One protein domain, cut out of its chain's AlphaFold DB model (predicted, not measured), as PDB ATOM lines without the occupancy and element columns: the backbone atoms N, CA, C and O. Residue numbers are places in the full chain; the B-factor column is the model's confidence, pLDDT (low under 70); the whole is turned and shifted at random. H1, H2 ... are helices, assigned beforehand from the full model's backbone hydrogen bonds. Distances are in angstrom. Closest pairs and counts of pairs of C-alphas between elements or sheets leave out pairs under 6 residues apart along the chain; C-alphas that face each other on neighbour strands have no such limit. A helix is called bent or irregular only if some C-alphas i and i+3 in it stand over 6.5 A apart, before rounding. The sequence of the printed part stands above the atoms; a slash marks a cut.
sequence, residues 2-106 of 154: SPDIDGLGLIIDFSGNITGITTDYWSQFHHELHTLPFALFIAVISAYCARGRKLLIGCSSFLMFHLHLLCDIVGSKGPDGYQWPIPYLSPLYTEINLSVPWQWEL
ATOM      1  N   SER A   2     215.428 180.297 236.181       57.00
ATOM      2  CA  SER A   2     216.336 180.954 235.233       57.00
ATOM      3  C   SER A   2     215.463 181.594 234.164       57.00
ATOM      4  O   SER A   2     215.117 180.890 233.218       57.00
ATOM      5  N   PRO A   3     214.981 182.833 234.384       60.66
ATOM      6  CA  PRO A   3     214.352 183.610 233.315       60.66
ATOM      7  C   PRO A   3     215.272 183.652 232.087       60.66
ATOM      8  O   PRO A   3     214.828 183.302 231.006       60.66
ATOM      9  N   ASP A   4     216.577 183.840 232.305       69.38
ATOM     10  CA  ASP A   4     217.597 183.955 231.252       69.38
ATOM     11  C   ASP A   4     218.077 182.617 230.659       69.38
ATOM     12  O   ASP A   4     219.245 182.471 230.291       69.38
ATOM     13  N   ILE A   5     217.240 181.573 230.610       69.00
ATOM     14  CA  ILE A   5     217.644 180.330 229.918       69.00
ATOM     15  C   ILE A   5     217.861 180.565 228.409       69.00
ATOM     16  O   ILE A   5     218.632 179.849 227.773       69.00
ATOM     17  N   ASP A   6     217.230 181.604 227.863       67.44
ATOM     18  CA  ASP A   6     217.465 182.149 226.521       67.44
ATOM     19  C   ASP A   6     218.823 182.866 226.374       67.44
ATOM     20  O   ASP A   6     219.319 183.042 225.261       67.44
ATOM     21  N   GLY A   7     219.511 183.159 227.483       67.19
ATOM     22  CA  GLY A   7     220.880 183.675 227.513       67.19
ATOM     23  C   GLY A   7     221.930 182.720 226.929       67.19
ATOM     24  O   GLY A   7     223.065 183.127 226.688       67.19
ATOM     25  N   LEU A   8     221.572 181.459 226.640       76.81
ATOM     26  CA  LEU A   8     222.438 180.509 225.926       76.81
ATOM     27  C   LEU A   8     222.851 181.005 224.531       76.81
ATOM     28  O   LEU A   8     223.911 180.598 224.047       76.81
ATOM     29  N   GLY A   9     222.075 181.916 223.928       75.19
ATOM     30  CA  GLY A   9     222.446 182.611 222.694       75.19
ATOM     31  C   GLY A   9     223.835 183.255 222.769       75.19
ATOM     32  O   GLY A   9     224.604 183.126 221.822       75.19
ATOM     33  N   LEU A  10     224.232 183.799 223.934       78.38
ATOM     34  CA  LEU A  10     225.562 184.405 224.131       78.38
ATOM     35  C   LEU A  10     226.704 183.418 223.903       78.38
ATOM     36  O   LEU A  10     227.756 183.794 223.391       78.38
ATOM     37  N   ILE A  11     226.522 182.156 224.298       80.81
ATOM     38  CA  ILE A  11     227.553 181.125 224.129       80.81
ATOM     39  C   ILE A  11     227.721 180.814 222.642       80.81
ATOM     40  O   ILE A  11     228.850 180.679 222.165       80.81
ATOM     41  N   ILE A  12     226.604 180.726 221.912       79.94
ATOM     42  CA  ILE A  12     226.604 180.461 220.473       79.94
ATOM     43  C   ILE A  12     227.244 181.638 219.739       79.94
ATOM     44  O   ILE A  12     228.210 181.417 219.012       79.94
ATOM     45  N   ASP A  13     226.813 182.869 220.010       80.75
ATOM     46  CA  ASP A  13     227.339 184.079 219.370       80.75
ATOM     47  C   ASP A  13     228.842 184.262 219.648       80.75
ATOM     48  O   ASP A  13     229.630 184.554 218.744       80.75
ATOM     49  N   PHE A  14     229.293 183.991 220.879       81.38
ATOM     50  CA  PHE A  14     230.718 184.012 221.215       81.38
ATOM     51  C   PHE A  14     231.514 182.939 220.454       81.38
ATOM     52  O   PHE A  14     232.590 183.218 219.926       81.38
ATOM     53  N   SER A  15     230.985 181.714 220.353       79.94
ATOM     54  CA  SER A  15     231.629 180.626 219.603       79.94
ATOM     55  C   SER A  15     231.644 180.874 218.087       79.94
ATOM     56  O   SER A  15     232.621 180.551 217.404       79.94
ATOM     57  N   GLY A  16     230.599 181.516 217.568       76.56
ATOM     58  CA  GLY A  16     230.479 181.942 216.181       76.56
ATOM     59  C   GLY A  16     231.550 182.965 215.806       76.56
ATOM     60  O   GLY A  16     232.264 182.786 214.821       76.56
ATOM     61  N   ASN A  17     231.777 183.956 216.672       72.75
ATOM     62  CA  ASN A  17     232.841 184.948 216.494       72.75
ATOM     63  C   ASN A  17     234.253 184.330 216.445       72.75
ATOM     64  O   ASN A  17     235.127 184.853 215.758       72.75
ATOM     65  N   ILE A  18     234.478 183.199 217.124       76.88
ATOM     66  CA  ILE A  18     235.754 182.461 217.069       76.88
ATOM     67  C   ILE A  18     235.880 181.644 215.773       76.88
ATOM     68  O   ILE A  18     236.976 181.492 215.237       76.88
ATOM     69  N   THR A  19     234.769 181.106 215.268       78.94
ATOM     70  CA  THR A  19     234.726 180.229 214.081       78.94
ATOM     71  C   THR A  19     234.501 180.977 212.761       78.94
ATOM     72  O   THR A  19     234.606 180.372 211.694       78.94
ATOM     73  N   GLY A  20     234.238 182.286 212.818       76.19
ATOM     74  CA  GLY A  20     233.980 183.150 211.663       76.19
ATOM     75  C   GLY A  20     232.519 183.175 211.197       76.19
ATOM     76  O   GLY A  20     232.229 183.755 210.153       76.19
ATOM     77  N   ILE A  21     231.598 182.566 211.951       77.12
ATOM     78  CA  ILE A  21     230.155 182.583 211.684       77.12
ATOM     79  C   ILE A  21     229.514 183.587 212.641       77.12
ATOM     80  O   ILE A  21     229.366 183.311 213.825       77.12
ATOM     81  N   THR A  22     229.125 184.761 212.152       76.69
ATOM     82  CA  THR A  22     228.457 185.771 212.983       76.69
ATOM     83  C   THR A  22     226.983 185.411 213.176       76.69
ATOM     84  O   THR A  22     226.225 185.398 212.203       76.69
ATOM     85  N   THR A  23     226.576 185.140 214.414       79.75
ATOM     86  CA  THR A  23     225.171 184.998 214.829       79.75
ATOM     87  C   THR A  23     224.814 186.096 215.833       79.75
ATOM     88  O   THR A  23     225.705 186.683 216.446       79.75
ATOM     89  N   ASP A  24     223.522 186.400 215.957       77.31
ATOM     90  CA  ASP A  24     222.986 187.413 216.880       77.31
ATOM     91  C   ASP A  24     221.797 186.840 217.670       77.31
ATOM     92  O   ASP A  24     220.734 187.446 217.818       77.31
ATOM     93  N   TYR A  25     221.934 185.584 218.096       79.75
ATOM     94  CA  TYR A  25     220.842 184.852 218.727       79.75
ATOM     95  C   TYR A  25     220.497 185.397 220.099       79.75
ATOM     96  O   TYR A  25     219.328 185.373 220.481       79.75
ATOM     97  N   TRP A  26     221.483 185.909 220.832       76.62
ATOM     98  CA  TRP A  26     221.198 186.561 222.094       76.62
ATOM     99  C   TRP A  26     220.330 187.802 221.888       76.62
ATOM    100  O   TRP A  26     219.263 187.887 222.489       76.62
ATOM    101  N   SER A  27     220.706 188.723 220.994       74.69
ATOM    102  CA  SER A  27     219.903 189.936 220.803       74.69
ATOM    103  C   SER A  27     218.518 189.654 220.229       74.69
ATOM    104  O   SER A  27     217.581 190.390 220.529       74.69
ATOM    105  N   GLN A  28     218.376 188.605 219.416       77.88
ATOM    106  CA  GLN A  28     217.093 188.251 218.810       77.88
ATOM    107  C   GLN A  28     216.132 187.583 219.795       77.88
ATOM    108  O   GLN A  28     214.953 187.926 219.809       77.88
ATOM    109  N   PHE A  29     216.615 186.645 220.613       79.19
ATOM    110  CA  PHE A  29     215.737 185.744 221.368       79.19
ATOM    111  C   PHE A  29     215.678 186.019 222.874       79.19
ATOM    112  O   PHE A  29     214.776 185.517 223.541       79.19
ATOM    113  N   HIS A  30     216.593 186.818 223.432       79.25
ATOM    114  CA  HIS A  30     216.751 186.942 224.886       79.25
ATOM    115  C   HIS A  30     215.555 187.547 225.636       79.25
ATOM    116  O   HIS A  30     215.480 187.380 226.840       79.25
ATOM    117  N   HIS A  31     214.612 188.229 224.979       78.75
ATOM    118  CA  HIS A  31     213.399 188.745 225.638       78.75
ATOM    119  C   HIS A  31     212.119 187.988 225.271       78.75
ATOM    120  O   HIS A  31     211.033 188.346 225.736       78.75
ATOM    121  N   GLU A  32     212.207 186.922 224.470       82.06
ATOM    122  CA  GLU A  32     211.021 186.147 224.091       82.06
ATOM    123  C   GLU A  32     210.424 185.371 225.267       82.06
ATOM    124  O   GLU A  32     209.217 185.107 225.289       82.06
ATOM    125  N   LEU A  33     211.241 185.024 226.266       84.38
ATOM    126  CA  LEU A  33     210.780 184.312 227.454       84.38
ATOM    127  C   LEU A  33     210.426 185.252 228.610       84.38
ATOM    128  O   LEU A  33     209.881 184.798 229.613       84.38
ATOM    129  N   HIS A  34     210.599 186.567 228.469       88.94
ATOM    130  CA  HIS A  34     210.312 187.563 229.514       88.94
ATOM    131  C   HIS A  34     208.825 187.938 229.551       88.94
ATOM    132  O   HIS A  34     208.429 189.099 229.627       88.94
ATOM    133  N   THR A  35     207.970 186.919 229.500       92.88
ATOM    134  CA  THR A  35     206.520 187.045 229.337       92.88
ATOM    135  C   THR A  35     205.770 186.511 230.555       92.88
ATOM    136  O   THR A  35     206.235 185.618 231.272       92.88
ATOM    137  N   LEU A  36     204.565 187.029 230.799       93.00
ATOM    138  CA  LEU A  36     203.685 186.542 231.862       93.00
ATOM    139  C   LEU A  36     203.353 185.040 231.717       93.00
ATOM    140  O   LEU A  36     203.421 184.330 232.727       93.00
ATOM    141  N   PRO A  37     203.033 184.503 230.518       92.56
ATOM    142  CA  PRO A  37     202.841 183.065 230.344       92.56
ATOM    143  C   PRO A  37     204.059 182.244 230.777       92.56
ATOM    144  O   PRO A  37     203.896 181.228 231.458       92.56
ATOM    145  N   PHE A  38     205.276 182.694 230.456       91.69
ATOM    146  CA  PHE A  38     206.488 182.000 230.881       91.69
ATOM    147  C   PHE A  38     206.724 182.118 232.394       91.69
ATOM    148  O   PHE A  38     207.053 181.123 233.044       91.69
ATOM    149  N   ALA A  39     206.449 183.280 232.997       93.19
ATOM    150  CA  ALA A  39     206.496 183.457 234.449       93.19
ATOM    151  C   ALA A  39     205.574 182.461 235.179       93.19
ATOM    152  O   ALA A  39     205.972 181.822 236.160       93.19
ATOM    153  N   LEU A  40     204.343 182.293 234.678       94.69
ATOM    154  CA  LEU A  40     203.376 181.321 235.193       94.69
ATOM    155  C   LEU A  40     203.859 179.885 234.991       94.69
ATOM    156  O   LEU A  40     203.791 179.082 235.924       94.69
ATOM    157  N   PHE A  41     204.391 179.567 233.809       93.69
ATOM    158  CA  PHE A  41     204.967 178.258 233.520       93.69
ATOM    159  C   PHE A  41     206.079 177.902 234.519       93.69
ATOM    160  O   PHE A  41     206.008 176.862 235.178       93.69
ATOM    161  N   ILE A  42     207.053 178.795 234.730       93.19
ATOM    162  CA  ILE A  42     208.141 178.589 235.696       93.19
ATOM    163  C   ILE A  42     207.604 178.423 237.121       93.19
ATOM    164  O   ILE A  42     208.095 177.563 237.864       93.19
ATOM    165  N   ALA A  43     206.593 179.198 237.518       94.44
ATOM    166  CA  ALA A  43     205.975 179.081 238.836       94.44
ATOM    167  C   ALA A  43     205.295 177.715 239.041       94.44
ATOM    168  O   ALA A  43     205.509 177.071 240.072       94.44
ATOM    169  N   VAL A  44     204.532 177.242 238.048       96.06
ATOM    170  CA  VAL A  44     203.852 175.938 238.079       96.06
ATOM    171  C   VAL A  44     204.859 174.795 238.120       96.06
ATOM    172  O   VAL A  44     204.743 173.918 238.976       96.06
ATOM    173  N   ILE A  45     205.882 174.820 237.262       95.00
ATOM    174  CA  ILE A  45     206.929 173.791 237.244       95.00
ATOM    175  C   ILE A  45     207.677 173.756 238.580       95.00
ATOM    176  O   ILE A  45     207.869 172.686 239.158       95.00
ATOM    177  N   SER A  46     208.028 174.919 239.133       93.06
ATOM    178  CA  SER A  46     208.716 174.996 240.428       93.06
ATOM    179  C   SER A  46     207.851 174.445 241.568       93.06
ATOM    180  O   SER A  46     208.341 173.695 242.415       93.06
ATOM    181  N   ALA A  47     206.550 174.754 241.573       94.31
ATOM    182  CA  ALA A  47     205.597 174.199 242.533       94.31
ATOM    183  C   ALA A  47     205.380 172.686 242.353       94.31
ATOM    184  O   ALA A  47     205.188 171.970 243.337       94.31
ATOM    185  N   TYR A  48     205.416 172.185 241.116       95.62
ATOM    186  CA  TYR A  48     205.271 170.763 240.808       95.62
ATOM    187  C   TYR A  48     206.489 169.953 241.273       95.62
ATOM    188  O   TYR A  48     206.325 168.933 241.946       95.62
ATOM    189  N   CYS A  49     207.702 170.435 240.987       92.94
ATOM    190  CA  CYS A  49     208.959 169.793 241.388       92.94
ATOM    191  C   CYS A  49     209.228 169.873 242.902       92.94
ATOM    192  O   CYS A  49     210.052 169.123 243.435       92.94
ATOM    193  N   ALA A  50     208.549 170.772 243.616       92.38
ATOM    194  CA  ALA A  50     208.674 170.914 245.056       92.38
ATOM    195  C   ALA A  50     208.157 169.680 245.818       92.38
ATOM    196  O   ALA A  50     206.986 169.302 245.732       92.38
ATOM    197  N   ARG A  51     209.014 169.109 246.675       90.69
ATOM    198  CA  ARG A  51     208.647 168.005 247.585       90.69
ATOM    199  C   ARG A  51     207.698 168.436 248.715       90.69
ATOM    200  O   ARG A  51     207.028 167.595 249.299       90.69
ATOM    201  N   GLY A  52     207.620 169.732 249.020       90.69
ATOM    202  CA  GLY A  52     206.746 170.302 250.047       90.69
ATOM    203  C   GLY A  52     206.612 171.816 249.884       90.69
ATOM    204  O   GLY A  52     207.377 172.421 249.142       90.69
ATOM    205  N   ARG A  53     205.631 172.435 250.560       94.25
ATOM    206  CA  ARG A  53     205.339 173.885 250.466       94.25
ATOM    207  C   ARG A  53     205.184 174.385 249.016       94.25
ATOM    208  O   ARG A  53     205.666 175.459 248.667       94.25
ATOM    209  N   LYS A  54     204.493 173.604 248.178       95.38
ATOM    210  CA  LYS A  54     204.357 173.840 246.729       95.38
ATOM    211  C   LYS A  54     203.914 175.263 246.390       95.38
ATOM    212  O   LYS A  54     204.558 175.914 245.577       95.38
ATOM    213  N   LEU A  55     202.873 175.756 247.065       95.44
ATOM    214  CA  LEU A  55     202.358 177.111 246.855       95.44
ATOM    215  C   LEU A  55     203.416 178.176 247.169       95.44
ATOM    216  O   LEU A  55     203.649 179.057 246.353       95.44
ATOM    217  N   LEU A  56     204.113 178.055 248.304       96.19
ATOM    218  CA  LEU A  56     205.179 178.987 248.677       96.19
ATOM    219  C   LEU A  56     206.297 179.011 247.626       96.19
ATOM    220  O   LEU A  56     206.771 180.087 247.278       96.19
ATOM    221  N   ILE A  57     206.707 177.848 247.112       94.56
ATOM    222  CA  ILE A  57     207.774 177.748 246.104       94.56
ATOM    223  C   ILE A  57     207.319 178.312 244.756       94.56
ATOM    224  O   ILE A  57     208.075 179.054 244.128       94.56
ATOM    225  N   GLY A  58     206.085 178.024 244.336       95.50
ATOM    226  CA  GLY A  58     205.493 178.609 243.133       95.50
ATOM    227  C   GLY A  58     205.414 180.132 243.219       95.50
ATOM    228  O   GLY A  58     205.955 180.819 242.358       95.50
ATOM    229  N   CYS A  59     204.838 180.667 244.302       96.19
ATOM    230  CA  CYS A  59     204.743 182.110 244.538       96.19
ATOM    231  C   CYS A  59     206.120 182.777 244.642       96.19
ATOM    232  O   CYS A  59     206.319 183.846 244.075       96.19
ATOM    233  N   SER A  60     207.086 182.146 245.319       94.50
ATOM    234  CA  SER A  60     208.455 182.673 245.403       94.50
ATOM    235  C   SER A  60     209.118 182.704 244.027       94.50
ATOM    236  O   SER A  60     209.767 183.685 243.688       94.50
ATOM    237  N   SER A  61     208.925 181.666 243.209       93.94
ATOM    238  CA  SER A  61     209.475 181.611 241.848       93.94
ATOM    239  C   SER A  61     208.855 182.677 240.949       93.94
ATOM    240  O   SER A  61     209.581 183.357 240.233       93.94
ATOM    241  N   PHE A  62     207.536 182.867 241.040       95.00
ATOM    242  CA  PHE A  62     206.820 183.928 240.335       95.00
ATOM    243  C   PHE A  62     207.321 185.316 240.751       95.00
ATOM    244  O   PHE A  62     207.645 186.136 239.898       95.00
ATOM    245  N   LEU A  63     207.457 185.565 242.057       95.62
ATOM    246  CA  LEU A  63     207.957 186.835 242.582       95.62
ATOM    247  C   LEU A  63     209.395 187.114 242.131       95.62
ATOM    248  O   LEU A  63     209.695 188.226 241.714       95.62
ATOM    249  N   MET A  64     210.279 186.114 242.191       93.12
ATOM    250  CA  MET A  64     211.667 186.272 241.748       93.12
ATOM    251  C   MET A  64     211.762 186.526 240.242       93.12
ATOM    252  O   MET A  64     212.587 187.330 239.827       93.12
ATOM    253  N   PHE A  65     210.890 185.913 239.437       93.81
ATOM    254  CA  PHE A  65     210.791 186.216 238.009       93.81
ATOM    255  C   PHE A  65     210.401 187.681 237.766       93.81
ATOM    256  O   PHE A  65     211.011 188.356 236.952       93.81
ATOM    257  N   HIS A  66     209.430 188.217 238.510       94.56
ATOM    258  CA  HIS A  66     209.027 189.621 238.358       94.56
ATOM    259  C   HIS A  66     210.077 190.597 238.886       94.56
ATOM    260  O   HIS A  66     210.240 191.676 238.327       94.56
ATOM    261  N   LEU A  67     210.798 190.224 239.948       93.31
ATOM    262  CA  LEU A  67     211.937 191.003 240.424       93.31
ATOM    263  C   LEU A  67     213.032 191.079 239.353       93.31
ATOM    264  O   LEU A  67     213.610 192.142 239.164       93.31
ATOM    265  N   HIS A  68     213.276 189.977 238.640       91.44
ATOM    266  CA  HIS A  68     214.174 189.949 237.487       91.44
ATOM    267  C   HIS A  68     213.702 190.904 236.382       91.44
ATOM    268  O   HIS A  68     214.443 191.812 236.028       91.44
ATOM    269  N   LEU A  69     212.442 190.794 235.938       92.69
ATOM    270  CA  LEU A  69     211.886 191.713 234.931       92.69
ATOM    271  C   LEU A  69     211.980 193.181 235.356       92.69
ATOM    272  O   LEU A  69     212.204 194.060 234.530       92.69
ATOM    273  N   LEU A  70     211.794 193.463 236.648       93.25
ATOM    274  CA  LEU A  70     211.937 194.814 237.177       93.25
ATOM    275  C   LEU A  70     213.378 195.315 237.034       93.25
ATOM    276  O   LEU A  70     213.570 196.464 236.648       93.25
ATOM    277  N   CYS A  71     214.375 194.477 237.326       91.88
ATOM    278  CA  CYS A  71     215.780 194.823 237.107       91.88
ATOM    279  C   CYS A  71     216.065 195.111 235.628       91.88
ATOM    280  O   CYS A  71     216.741 196.098 235.340       91.88
ATOM    281  N   ASP A  72     215.498 194.325 234.709       90.81
ATOM    282  CA  ASP A  72     215.657 194.543 233.268       90.81
ATOM    283  C   ASP A  72     215.024 195.877 232.835       90.81
ATOM    284  O   ASP A  72     215.702 196.759 232.305       90.81
ATOM    285  N   ILE A  73     213.752 196.111 233.178       93.44
ATOM    286  CA  ILE A  73     213.043 197.363 232.843       93.44
ATOM    287  C   ILE A  73     213.808 198.591 233.334       93.44
ATOM    288  O   ILE A  73     213.813 199.625 232.676       93.44
ATOM    289  N   VAL A  74     214.425 198.497 234.506       95.06
ATOM    290  CA  VAL A  74     215.055 199.632 235.173       95.06
ATOM    291  C   VAL A  74     216.507 199.839 234.732       95.06
ATOM    292  O   VAL A  74     216.961 200.984 234.670       95.06
ATOM    293  N   GLY A  75     217.234 198.764 234.424       92.75
ATOM    294  CA  GLY A  75     218.690 198.803 234.394       92.75
ATOM    295  C   GLY A  75     219.381 197.988 233.315       92.75
ATOM    296  O   GLY A  75     220.562 197.719 233.497       92.75
ATOM    297  N   SER A  76     218.714 197.585 232.232       90.62
ATOM    298  CA  SER A  76     219.341 196.819 231.140       90.62
ATOM    299  C   SER A  76     219.563 197.602 229.840       90.62
ATOM    300  O   SER A  76     219.807 196.990 228.801       90.62
ATOM    301  N   LYS A  77     219.535 198.946 229.863       92.44
ATOM    302  CA  LYS A  77     219.717 199.740 228.635       92.44
ATOM    303  C   LYS A  77     221.061 199.406 227.973       92.44
ATOM    304  O   LYS A  77     222.104 199.395 228.640       92.44
ATOM    305  N   GLY A  78     221.014 199.157 226.667       87.38
ATOM    306  CA  GLY A  78     222.167 198.801 225.853       87.38
ATOM    307  C   GLY A  78     223.174 199.951 225.713       87.38
ATOM    308  O   GLY A  78     222.820 201.121 225.901       87.38
ATOM    309  N   PRO A  79     224.439 199.645 225.372       86.12
ATOM    310  CA  PRO A  79     225.473 200.661 225.145       86.12
ATOM    311  C   PRO A  79     225.186 201.545 223.918       86.12
ATOM    312  O   PRO A  79     225.712 202.648 223.806       86.12
ATOM    313  N   ASP A  80     224.338 201.068 223.010       87.19
ATOM    314  CA  ASP A  80     223.778 201.781 221.861       87.19
ATOM    315  C   ASP A  80     222.601 202.704 222.233       87.19
ATOM    316  O   ASP A  80     222.087 203.440 221.391       87.19
ATOM    317  N   GLY A  81     222.175 202.689 223.502       86.50
ATOM    318  CA  GLY A  81     221.037 203.449 224.009       86.50
ATOM    319  C   GLY A  81     219.686 202.759 223.816       86.50
ATOM    320  O   GLY A  81     218.667 203.337 224.202       86.50
ATOM    321  N   TYR A  82     219.655 201.542 223.263       88.56
ATOM    322  CA  TYR A  82     218.419 200.787 223.099       88.56
ATOM    323  C   TYR A  82     217.858 200.359 224.459       88.56
ATOM    324  O   TYR A  82     218.597 199.907 225.333       88.56
ATOM    325  N   GLN A  83     216.546 200.508 224.652       87.19
ATOM    326  CA  GLN A  83     215.900 200.290 225.953       87.19
ATOM    327  C   GLN A  83     215.507 198.832 226.234       87.19
ATOM    328  O   GLN A  83     214.952 198.545 227.289       87.19
ATOM    329  N   TRP A  84     215.773 197.909 225.300       86.75
ATOM    330  CA  TRP A  84     215.484 196.481 225.476       86.75
ATOM    331  C   TRP A  84     214.069 196.234 226.048       86.75
ATOM    332  O   TRP A  84     213.913 195.788 227.184       86.75
ATOM    333  N   PRO A  85     213.005 196.589 225.305       91.00
ATOM    334  CA  PRO A  85     211.639 196.445 225.788       91.00
ATOM    335  C   PRO A  85     211.281 194.991 226.116       91.00
ATOM    336  O   PRO A  85     211.741 194.061 225.452       91.00
ATOM    337  N   ILE A  86     210.403 194.810 227.105       92.31
ATOM    338  CA  ILE A  86     209.914 193.495 227.527       92.31
ATOM    339  C   ILE A  86     208.507 193.245 226.961       92.31
ATOM    340  O   ILE A  86     207.569 193.954 227.351       92.31
ATOM    341  N   PRO A  87     208.306 192.217 226.117       92.69
ATOM    342  CA  PRO A  87     207.010 191.888 225.524       92.69
ATOM    343  C   PRO A  87     206.117 191.121 226.513       92.69
ATOM    344  O   PRO A  87     205.677 190.003 226.255       92.69
ATOM    345  N   TYR A  88     205.839 191.706 227.681       93.12
ATOM    346  CA  TYR A  88     205.276 191.014 228.849       93.12
ATOM    347  C   TYR A  88     203.963 190.255 228.584       93.12
ATOM    348  O   TYR A  88     203.701 189.225 229.209       93.12
ATOM    349  N   LEU A  89     203.135 190.744 227.657       92.81
ATOM    350  CA  LEU A  89     201.849 190.139 227.294       92.81
ATOM    351  C   LEU A  89     201.910 189.241 226.046       92.81
ATOM    352  O   LEU A  89     200.879 188.706 225.627       92.81
ATOM    353  N   SER A  90     203.088 189.048 225.454       91.44
ATOM    354  CA  SER A  90     203.287 188.110 224.350       91.44
ATOM    355  C   SER A  90     202.976 186.667 224.790       91.44
ATOM    356  O   SER A  90     203.234 186.307 225.944       91.44
ATOM    357  N   PRO A  91     202.386 185.825 223.918       89.75
ATOM    358  CA  PRO A  91     202.013 186.088 222.520       89.75
ATOM    359  C   PRO A  91     200.601 186.674 222.335       89.75
ATOM    360  O   PRO A  91     200.151 186.820 221.204       89.75
ATOM    361  N   LEU A  92     199.871 186.985 223.415       89.69
ATOM    362  CA  LEU A  92     198.493 187.490 223.320       89.69
ATOM    363  C   LEU A  92     198.440 188.928 222.790       89.69
ATOM    364  O   LEU A  92     197.547 189.264 222.016       89.69
ATOM    365  N   TYR A  93     199.399 189.759 223.203       88.94
ATOM    366  CA  TYR A  93     199.552 191.134 222.737       88.94
ATOM    367  C   TYR A  93     201.029 191.418 222.462       88.94
ATOM    368  O   TYR A  93     201.808 191.622 223.388       88.94
ATOM    369  N   THR A  94     201.409 191.432 221.185       86.56
ATOM    370  CA  THR A  94     202.791 191.673 220.729       86.56
ATOM    371  C   THR A  94     203.162 193.156 220.681       86.56
ATOM    372  O   THR A  94     204.333 193.506 220.780       86.56
ATOM    373  N   GLU A  95     202.165 194.036 220.584       87.06
ATOM    374  CA  GLU A  95     202.367 195.489 220.491       87.06
ATOM    375  C   GLU A  95     202.680 196.142 221.849       87.06
ATOM    376  O   GLU A  95     203.200 197.256 221.909       87.06
ATOM    377  N   ILE A  96     202.346 195.468 222.957       87.06
ATOM    378  CA  ILE A  96     202.503 196.016 224.308       87.06
ATOM    379  C   ILE A  96     203.849 195.584 224.872       87.06
ATOM    380  O   ILE A  96     204.036 194.449 225.310       87.06
ATOM    381  N   ASN A  97     204.756 196.549 224.902       91.12
ATOM    382  CA  ASN A  97     206.135 196.374 225.306       91.12
ATOM    383  C   ASN A  97     206.452 197.280 226.498       91.12
ATOM    384  O   ASN A  97     206.248 198.494 226.444       91.12
ATOM    385  N   LEU A  98     206.933 196.691 227.592       92.38
ATOM    386  CA  LEU A  98     207.291 197.424 228.800       92.38
ATOM    387  C   LEU A  98     208.699 197.997 228.656       92.38
ATOM    388  O   LEU A  98     209.663 197.267 228.455       92.38
ATOM    389  N   SER A  99     208.802 199.313 228.778       93.38
ATOM    390  CA  SER A  99     210.054 200.064 228.846       93.38
ATOM    391  C   SER A  99     209.803 201.348 229.633       93.38
ATOM    392  O   SER A  99     208.654 201.783 229.775       93.38
ATOM    393  N   VAL A 100     210.858 201.948 230.186       93.00
ATOM    394  CA  VAL A 100     210.755 203.220 230.911       93.00
ATOM    395  C   VAL A 100     211.760 204.234 230.367       93.00
ATOM    396  O   VAL A 100     212.920 203.886 230.151       93.00
ATOM    397  N   PRO A 101     211.376 205.517 230.201       91.62
ATOM    398  CA  PRO A 101     212.265 206.527 229.619       91.62
ATOM    399  C   PRO A 101     213.565 206.764 230.397       91.62
ATOM    400  O   PRO A 101     214.549 207.237 229.838       91.62
ATOM    401  N   TRP A 102     213.557 206.474 231.698       93.12
ATOM    402  CA  TRP A 102     214.663 206.706 232.628       93.12
ATOM    403  C   TRP A 102     215.516 205.458 232.889       93.12
ATOM    404  O   TRP A 102     216.330 205.471 233.812       93.12
ATOM    405  N   GLN A 103     215.341 204.394 232.101       95.25
ATOM    406  CA  GLN A 103     216.141 203.179 232.223       95.25
ATOM    407  C   GLN A 103     217.636 203.509 232.126       95.25
ATOM    408  O   GLN A 103     218.094 204.205 231.210       95.25
ATOM    409  N   TRP A 104     218.402 203.021 233.098       94.88
ATOM    410  CA  TRP A 104     219.844 203.218 233.122       94.88
ATOM    411  C   TRP A 104     220.585 202.079 232.418       94.88
ATOM    412  O   TRP A 104     220.032 201.019 232.133       94.88
ATOM    413  N   GLU A 105     221.851 202.335 232.100       94.50
ATOM    414  CA  GLU A 105     222.721 201.408 231.375       94.50
ATOM    415  C   GLU A 105     223.036 200.159 232.190       94.50
ATOM    416  O   GLU A 105     223.194 200.224 233.410       94.50
ATOM    417  N   LEU A 106     223.216 199.030 231.506       90.44
ATOM    418  CA  LEU A 106     223.550 197.759 232.153       90.44
ATOM    419  C   LEU A 106     224.790 197.847 233.061       90.44
ATOM    420  O   LEU A 106     224.830 197.244 234.135       90.44
TER     421      LEU A 106
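Overview. This is residues 2 to 106 of the 154 residues of an uncharacterized protein of bacterium ADurb.Bin157 (UniProt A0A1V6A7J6). A helical hairpin of H4, the longest helix, and H3 makes one arm of a loose V; H1, with short H2 packed on it, makes the other. After H4, residues 76 to 106 loop without a named element. The 105 printed residues hold H1, H2, H3, H4 in that order and no named strand: all helix, only just loose, close to compact, radius of gyration of the C-alphas 15.7 A, spans 48 by 35 by 25 A.

Along the chain. Find C-alpha 54 at (204.357, 173.840, 246.729); H4 runs 31.3 A to C-alpha 75 at (218.690, 198.803, 234.394). H3 is residues 36 to 49, 20.0 A; H1, residues 3 to 19, 28.2 A, is irregular, C-alphas 3 and 6 being 7.6 A apart; H2 is residues 25 to 29, 5.8 A.

Arrangement. Look at Ala 43 and Gly 58: their C-alphas, 4.3 A apart, are the closest of hairpin H3 and H4, which touch, opposite ways at 35.2 degrees, only just a steep tilt. H1 touches H2 with residues 6 to 13 alone, closest at C-alphas 9 and 26, 4.2 A. H1 and H4 are close but not clearly touching, C-alphas 3 and 65 being closest, 6.4 A. H2 is apart from H3 and H4. Every O i to N i+4 pair is within hydrogen-bond range in H2, H3 and H4; in H1, 8 of 13.

Size, cuts and confidence. The C-alphas of Gly 20 and Arg 53 are farthest apart, 49.1 A. The printed part has no cut and no long link between helices; pLDDT is under 70 at residues 2 to 7.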